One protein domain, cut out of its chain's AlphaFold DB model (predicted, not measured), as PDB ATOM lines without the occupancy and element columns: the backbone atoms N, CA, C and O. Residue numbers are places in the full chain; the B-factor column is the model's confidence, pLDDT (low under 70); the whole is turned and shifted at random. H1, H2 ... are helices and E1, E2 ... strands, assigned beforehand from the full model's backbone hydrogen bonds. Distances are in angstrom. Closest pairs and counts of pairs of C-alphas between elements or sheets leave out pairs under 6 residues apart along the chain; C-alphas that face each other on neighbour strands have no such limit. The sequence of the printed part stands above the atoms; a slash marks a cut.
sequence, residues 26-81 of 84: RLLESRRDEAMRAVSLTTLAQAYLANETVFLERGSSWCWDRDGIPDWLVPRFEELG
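What this domain is: This is residues 26 to 81 of the 84 residues of an uncharacterized protein of Synechococcus sp. RSCCF101 (UniProt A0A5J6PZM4). Helix H2 lies along one side of the model, and the small E1-E2 hairpin and the short helices H3 and H4 lie to one side of it, with few contacts between the parts; H1, beyond a tight link from H2, is an arm whose residues 26 to 31 stick out. The 56 printed residues hold, in order, H1, H2, E1, E2, H3 and H4, mostly helix, with one antiparallel sheet. The whole is compact, radius of gyration of the C-alphas 11.2 A, spanning 30 by 28 by 17 A.

How they stand to each other: E1, residues 54 to 56, and E2, residues 60 to 62, form a hairpin, antiparallel at 146 degrees; N 54 and O 62, 2.9 A apart, are within hydrogen-bond range. The closest C-alphas of E1 and H2, residues 41 to 49, are those of Val 54 and Ala 47, 6.8 A apart. H2 and H3, residues 64 to 67, are close but not clearly touching; their closest C-alphas, of Tyr 48 and Trp 64, are 6.7 A apart. H2 and H4, residues 74 to 79, are close but not clearly touching, about perpendicular at 82 degrees; their closest C-alphas, of Ala 45 and Phe 77, are 7.3 A apart. H1, residues 26 to 38, and H2 meet only through their link. Every O i to N i+4 pair is within range in H1, H2 and H4; H3 is too short for one.

Where its parts are: H1 runs 18.4 A from C-alpha 26 at (-11.498, 39.016, -24.950), H2 12.3 A; H4 ends at C-alpha 79, (-27.367, 41.503, -38.414).

The domain as a whole: The printed part has no cut and no long link; pLDDT is under 70 at residues 26 to 40, 55 and 57 to 60.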
ATOM      1  N   ARG A  26     -11.135  37.651 -25.374       54.09
ATOM      2  CA  ARG A  26     -11.498  39.016 -24.950       54.09
ATOM      3  C   ARG A  26     -10.545  40.086 -25.481       54.09
ATOM      4  O   ARG A  26     -10.990  41.144 -25.902       54.09
ATOM      5  N   LEU A  27      -9.237  39.823 -25.490       55.69
ATOM      6  CA  LEU A  27      -8.238  40.732 -26.064       55.69
ATOM      7  C   LEU A  27      -8.341  40.810 -27.589       55.69
ATOM      8  O   LEU A  27      -8.126  41.880 -28.153       55.69
ATOM      9  N   LEU A  28      -8.680  39.701 -28.250       57.56
ATOM     10  CA  LEU A  28      -8.969  39.677 -29.678       57.56
ATOM     11  C   LEU A  28     -10.241  40.473 -29.965       57.56
ATOM     12  O   LEU A  28     -10.243  41.269 -30.889       57.56
ATOM     13  N   GLU A  29     -11.279  40.332 -29.140       56.78
ATOM     14  CA  GLU A  29     -12.510  41.114 -29.222       56.78
ATOM     15  C   GLU A  29     -12.254  42.604 -28.995       56.78
ATOM     16  O   GLU A  29     -12.734  43.396 -29.791       56.78
ATOM     17  N   SER A  30     -11.459  42.996 -27.992       54.78
ATOM     18  CA  SER A  30     -11.117  44.402 -27.736       54.78
ATOM     19  C   SER A  30     -10.189  45.000 -28.796       54.78
ATOM     20  O   SER A  30     -10.405  46.131 -29.208       54.78
ATOM     21  N   ARG A  31      -9.190  44.258 -29.299       53.62
ATOM     22  CA  ARG A  31      -8.377  44.715 -30.444       53.62
ATOM     23  C   ARG A  31      -9.188  44.769 -31.737       53.62
ATOM     24  O   ARG A  31      -8.927  45.630 -32.567       53.62
ATOM     25  N   ARG A  32     -10.151  43.861 -31.913       53.94
ATOM     26  CA  ARG A  32     -11.110  43.866 -33.026       53.94
ATOM     27  C   ARG A  32     -12.056  45.058 -32.916       53.94
ATOM     28  O   ARG A  32     -12.333  45.678 -33.929       53.94
ATOM     29  N   ASP A  33     -12.511  45.397 -31.713       52.88
ATOM     30  CA  ASP A  33     -13.328  46.584 -31.435       52.88
ATOM     31  C   ASP A  33     -12.555  47.879 -31.720       52.88
ATOM     32  O   ASP A  33     -13.062  48.771 -32.392       52.88
ATOM     33  N   GLU A  34     -11.279  47.935 -31.330       52.00
ATOM     34  CA  GLU A  34     -10.381  49.051 -31.652       52.00
ATOM     35  C   GLU A  34     -10.104  49.157 -33.165       52.00
ATOM     36  O   GLU A  34     -10.138  50.245 -33.733       52.00
ATOM     37  N   ALA A  35      -9.897  48.029 -33.856       49.00
ATOM     38  CA  ALA A  35      -9.745  48.003 -35.313       49.00
ATOM     39  C   ALA A  35     -11.046  48.394 -36.046       49.00
ATOM     40  O   ALA A  35     -10.990  49.032 -37.094       49.00
ATOM     41  N   MET A  36     -12.216  48.074 -35.477       51.81
ATOM     42  CA  MET A  36     -13.524  48.550 -35.953       51.81
ATOM     43  C   MET A  36     -13.754  50.040 -35.667       51.81
ATOM     44  O   MET A  36     -14.495  50.685 -36.401       51.81
ATOM     45  N   ARG A  37     -13.130  50.620 -34.632       50.59
ATOM     46  CA  ARG A  37     -13.167  52.076 -34.413       50.59
ATOM     47  C   ARG A  37     -12.378  52.846 -35.467       50.59
ATOM     48  O   ARG A  37     -12.745  53.979 -35.761       50.59
ATOM     49  N   ALA A  38     -11.330  52.246 -36.029       52.56
ATOM     50  CA  ALA A  38     -10.534  52.870 -37.084       52.56
ATOM     51  C   ALA A  38     -11.264  52.893 -38.442       52.56
ATOM     52  O   ALA A  38     -11.139  53.863 -39.183       52.56
ATOM     53  N   VAL A  39     -12.075  51.872 -38.750       59.09
ATOM     54  CA  VAL A  39     -12.913  51.833 -39.960       59.09
ATOM     55  C   VAL A  39     -14.348  51.490 -39.576       59.09
ATOM     56  O   VAL A  39     -14.671  50.339 -39.285       59.09
ATOM     57  N   SER A  40     -15.215  52.503 -39.601       69.62
ATOM     58  CA  SER A  40     -16.634  52.383 -39.269       69.62
ATOM     59  C   SER A  40     -17.289  51.204 -39.998       69.62
ATOM     60  O   SER A  40     -17.212  51.101 -41.222       69.62
ATOM     61  N   LEU A  41     -18.008  50.353 -39.258       70.88
ATOM     62  CA  LEU A  41     -18.782  49.228 -39.807       70.88
ATOM     63  C   LEU A  41     -19.701  49.674 -40.962       70.88
ATOM     64  O   LEU A  41     -19.848  48.968 -41.954       70.88
ATOM     65  N   THR A  42     -20.257  50.883 -40.861       72.94
ATOM     66  CA  THR A  42     -21.065  51.529 -41.903       72.94
ATOM     67  C   THR A  42     -20.282  51.771 -43.192       72.94
ATOM     68  O   THR A  42     -20.809  51.549 -44.275       72.94
ATOM     69  N   THR A  43     -19.017  52.183 -43.095       75.50
ATOM     70  CA  THR A  43     -18.135  52.383 -44.252       75.50
ATOM     71  C   THR A  43     -17.819  51.051 -44.926       75.50
ATOM     72  O   THR A  43     -17.860  50.967 -46.148       75.50
ATOM     73  N   LEU A  44     -17.588  49.988 -44.146       78.12
ATOM     74  CA  LEU A  44     -17.400  48.637 -44.688       78.12
ATOM     75  C   LEU A  44     -18.667  48.114 -45.371       78.12
ATOM     76  O   LEU A  44     -18.584  47.550 -46.454       78.12
ATOM     77  N   ALA A  45     -19.836  48.335 -44.767       77.25
ATOM     78  CA  ALA A  45     -21.127  47.967 -45.341       77.25
ATOM     79  C   ALA A  45     -21.414  48.711 -46.655       77.25
ATOM     80  O   ALA A  45     -21.851  48.101 -47.626       77.25
ATOM     81  N   GLN A  46     -21.136  50.019 -46.711       78.94
ATOM     82  CA  GLN A  46     -21.275  50.806 -47.939       78.94
ATOM     83  C   GLN A  46     -20.294  50.352 -49.020       78.94
ATOM     84  O   GLN A  46     -20.705  50.195 -50.165       78.94
ATOM     85  N   ALA A  47     -19.036  50.086 -48.658       82.12
ATOM     86  CA  ALA A  47     -18.051  49.545 -49.588       82.12
ATOM     87  C   ALA A  47     -18.481  48.170 -50.115       82.12
ATOM     88  O   ALA A  47     -18.369  47.915 -51.304       82.12
ATOM     89  N   TYR A  48     -19.043  47.308 -49.270       80.81
ATOM     90  CA  TYR A  48     -19.579  46.020 -49.703       80.81
ATOM     91  C   TYR A  48     -20.770  46.168 -50.661       80.81
ATOM     92  O   TYR A  48     -20.778  45.553 -51.722       80.81
ATOM     93  N   LEU A  49     -21.737  47.036 -50.344       79.56
ATOM     94  CA  LEU A  49     -22.877  47.321 -51.226       79.56
ATOM     95  C   LEU A  49     -22.450  47.920 -52.573       79.56
ATOM     96  O   LEU A  49     -23.057  47.629 -53.599       79.56
ATOM     97  N   ALA A  50     -21.408  48.752 -52.570       81.81
ATOM     98  CA  ALA A  50     -20.814  49.330 -53.771       81.81
ATOM     99  C   ALA A  50     -19.840  48.374 -54.488       81.81
ATOM    100  O   ALA A  50     -19.308  48.724 -55.540       81.81
ATOM    101  N   ASN A  51     -19.594  47.184 -53.926       79.00
ATOM    102  CA  ASN A  51     -18.545  46.248 -54.331       79.00
ATOM    103  C   ASN A  51     -17.157  46.914 -54.470       79.00
ATOM    104  O   ASN A  51     -16.352  46.587 -55.344       79.00
ATOM    105  N   GLU A  52     -16.889  47.890 -53.611       79.69
ATOM    106  CA  GLU A  52     -15.706  48.735 -53.625       79.69
ATOM    107  C   GLU A  52     -14.589  48.118 -52.781       79.69
ATOM    108  O   GLU A  52     -14.809  47.613 -51.681       79.69
ATOM    109  N   THR A  53     -13.361  48.153 -53.297       78.12
ATOM    110  CA  THR A  53     -12.199  47.560 -52.623       78.12
ATOM    111  C   THR A  53     -11.856  48.340 -51.358       78.12
ATOM    112  O   THR A  53     -11.632  49.547 -51.412       78.12
ATOM    113  N   VAL A  54     -11.743  47.649 -50.223       77.94
ATOM    114  CA  VAL A  54     -11.408  48.294 -48.949       77.94
ATOM    115  C   VAL A  54      -9.913  48.256 -48.716       77.94
ATOM    116  O   VAL A  54      -9.290  47.197 -48.754       77.94
ATOM    117  N   PHE A  55      -9.327  49.404 -48.404       68.25
ATOM    118  CA  PHE A  55      -7.941  49.478 -47.965       68.25
ATOM    119  C   PHE A  55      -7.885  49.310 -46.452       68.25
ATOM    120  O   PHE A  55      -8.346  50.157 -45.692       68.25
ATOM    121  N   LEU A  56      -7.332  48.184 -46.013       70.56
ATOM    122  CA  LEU A  56      -7.066  47.928 -44.606       70.56
ATOM    123  C   LEU A  56      -5.816  48.712 -44.186       70.56
ATOM    124  O   LEU A  56      -4.848  48.802 -44.944       70.56
ATOM    125  N   GLU A  57      -5.795  49.175 -42.934       56.78
ATOM    126  CA  GLU A  57      -4.715  49.955 -42.286       56.78
ATOM    127  C   GLU A  57      -3.306  49.319 -42.387       56.78
ATOM    128  O   GLU A  57      -2.295  49.946 -42.085       56.78
ATOM    129  N   ARG A  58      -3.204  48.063 -42.835       59.59
ATOM    130  CA  ARG A  58      -1.943  47.352 -43.103       59.59
ATOM    131  C   ARG A  58      -1.439  47.483 -44.548       59.59
ATOM    132  O   ARG A  58      -0.587  46.700 -44.958       59.59
ATOM    133  N   GLY A  59      -1.979  48.415 -45.335       64.19
ATOM    134  CA  GLY A  59      -1.623  48.587 -46.750       64.19
ATOM    135  C   GLY A  59      -2.084  47.426 -47.637       64.19
ATOM    136  O   GLY A  59      -1.563  47.232 -48.732       64.19
ATOM    137  N   SER A  60      -3.034  46.627 -47.152       68.25
ATOM    138  CA  SER A  60      -3.621  45.513 -47.894       68.25
ATOM    139  C   SER A  60      -4.973  45.945 -48.444       68.25
ATOM    140  O   SER A  60      -5.817  46.426 -47.689       68.25
ATOM    141  N   SER A  61      -5.175  45.783 -49.747       76.75
ATOM    142  CA  SER A  61      -6.474  45.967 -50.382       76.75
ATOM    143  C   SER A  61      -7.276  44.669 -50.305       76.75
ATOM    144  O   SER A  61      -6.796  43.599 -50.677       76.75
ATOM    145  N   TRP A  62      -8.498  44.771 -49.797       78.12
ATOM    146  CA  TRP A  62      -9.446  43.678 -49.678       78.12
ATOM    147  C   TRP A  62     -10.514  43.822 -50.751       78.12
ATOM    148  O   TRP A  62     -11.247  44.814 -50.782       78.12
ATOM    149  N   CYS A  63     -10.590  42.842 -51.646       80.56
ATOM    150  CA  CYS A  63     -11.592  42.815 -52.697       80.56
ATOM    151  C   CYS A  63     -12.699  41.844 -52.285       80.56
ATOM    152  O   CYS A  63     -12.442  40.654 -52.144       80.56
ATOM    153  N   TRP A  64     -13.924  42.337 -52.098       82.31
ATOM    154  CA  TRP A  64     -15.051  41.509 -51.648       82.31
ATOM    155  C   TRP A  64     -15.374  40.360 -52.603       82.31
ATOM    156  O   TRP A  64     -15.686  39.265 -52.152       82.31
ATOM    157  N   ASP A  65     -15.240  40.598 -53.909       79.06
ATOM    158  CA  ASP A  65     -15.482  39.602 -54.958       79.06
ATOM    159  C   ASP A  65     -14.424  38.481 -54.958       79.06
ATOM    160  O   ASP A  65     -14.744  37.309 -55.141       79.06
ATOM    161  N   ARG A  66     -13.155  38.828 -54.693       79.44
ATOM    162  CA  ARG A  66     -12.023  37.887 -54.740       79.44
ATOM    163  C   ARG A  66     -11.769  37.180 -53.411       79.44
ATOM    164  O   ARG A  66     -11.504  35.983 -53.392       79.44
ATOM    165  N   ASP A  67     -11.760  37.940 -52.324       79.25
ATOM    166  CA  ASP A  67     -11.369  37.485 -50.988       79.25
ATOM    167  C   ASP A  67     -12.593  37.115 -50.126       79.25
ATOM    168  O   ASP A  67     -12.450  36.490 -49.076       79.25
ATOM    169  N   GLY A  68     -13.802  37.462 -50.579       78.56
ATOM    170  CA  GLY A  68     -15.041  37.207 -49.856       78.56
ATOM    171  C   GLY A  68     -15.223  38.129 -48.653       78.56
ATOM    172  O   GLY A  68     -14.485  39.093 -48.434       78.56
ATOM    173  N   ILE A  69     -16.243  37.839 -47.851       79.62
ATOM    174  CA  ILE A  69     -16.490  38.564 -46.604       79.62
ATOM    175  C   ILE A  69     -15.688  37.873 -45.502       79.62
ATOM    176  O   ILE A  69     -15.847  36.668 -45.310       79.62
ATOM    177  N   PRO A  70     -14.851  38.602 -44.749       74.75
ATOM    178  CA  PRO A  70     -14.129  38.009 -43.637       74.75
ATOM    179  C   PRO A  70     -15.089  37.394 -42.608       74.75
ATOM    180  O   PRO A  70     -16.061  38.046 -42.229       74.75
ATOM    181  N   ASP A  71     -14.776  36.211 -42.065       72.62
ATOM    182  CA  ASP A  71     -15.590  35.513 -41.045       72.62
ATOM    183  C   ASP A  71     -15.995  36.396 -39.854       72.62
ATOM    184  O   ASP A  71     -17.059  36.237 -39.261       72.62
ATOM    185  N   TRP A  72     -15.146  37.353 -39.482       71.56
ATOM    186  CA  TRP A  72     -15.419  38.268 -38.376       71.56
ATOM    187  C   TRP A  72     -16.431  39.373 -38.726       71.56
ATOM    188  O   TRP A  72     -16.979  39.993 -37.813       71.56
ATOM    189  N   LEU A  73     -16.667  39.615 -40.018       75.56
ATOM    190  CA  LEU A  73     -17.599  40.601 -40.562       75.56
ATOM    191  C   LEU A  73     -18.950  39.969 -40.932       75.56
ATOM    192  O   LEU A  73     -19.971  40.641 -40.821       75.56
ATOM    193  N   VAL A  74     -18.962  38.674 -41.276       79.00
ATOM    194  CA  VAL A  74     -20.170  37.886 -41.582       79.00
ATOM    195  C   VAL A  74     -21.302  38.108 -40.569       79.00
ATOM    196  O   VAL A  74     -22.341  38.616 -40.981       79.00
ATOM    197  N   PRO A  75     -21.131  37.868 -39.249       75.25
ATOM    198  CA  PRO A  75     -22.243  38.016 -38.306       75.25
ATOM    199  C   PRO A  75     -22.751  39.460 -38.221       75.25
ATOM    200  O   PRO A  75     -23.925  39.691 -37.966       75.25
ATOM    201  N   ARG A  76     -21.889  40.455 -38.462       76.81
ATOM    202  CA  ARG A  76     -22.293  41.866 -38.457       76.81
ATOM    203  C   ARG A  76     -23.066  42.240 -39.715       76.81
ATOM    204  O   ARG A  76     -23.979  43.048 -39.634       76.81
ATOM    205  N   PHE A  77     -22.709  41.672 -40.859       80.62
ATOM    206  CA  PHE A  77     -23.432  41.889 -42.108       80.62
ATOM    207  C   PHE A  77     -24.763  41.135 -42.137       80.62
ATOM    208  O   PHE A  77     -25.732  41.672 -42.667       80.62
ATOM    209  N   GLU A  78     -24.840  39.958 -41.512       79.31
ATOM    210  CA  GLU A  78     -26.107  39.254 -41.283       79.31
ATOM    211  C   GLU A  78     -27.042  40.075 -40.388       79.31
ATOM    212  O   GLU A  78     -28.196  40.286 -40.749       79.31
ATOM    213  N   GLU A  79     -26.548  40.629 -39.271       76.56
ATOM    214  CA  GLU A  79     -27.367  41.503 -38.414       76.56
ATOM    215  C   GLU A  79     -27.826  42.789 -39.121       76.56
ATOM    216  O   GLU A  79     -28.876  43.339 -38.790       76.56
ATOM    217  N   LEU A  80     -27.067  43.261 -40.111       76.00
ATOM    218  CA  LEU A  80     -27.441  44.399 -40.954       76.00
ATOM    219  C   LEU A  80     -28.371  44.017 -42.120       76.00
ATOM    220  O   LEU A  80     -28.825  44.909 -42.834       76.00
ATOM    221  N   GLY A  81     -28.650  42.727 -42.336       78.69
ATOM    222  CA  GLY A  81     -29.441  42.244 -43.472       78.69
ATOM    223  C   GLY A  81     -28.765  42.462 -44.831       78.69
ATOM    224  O   GLY A  81     -29.443  42.583 -45.847       78.69
TER     225      GLY A  81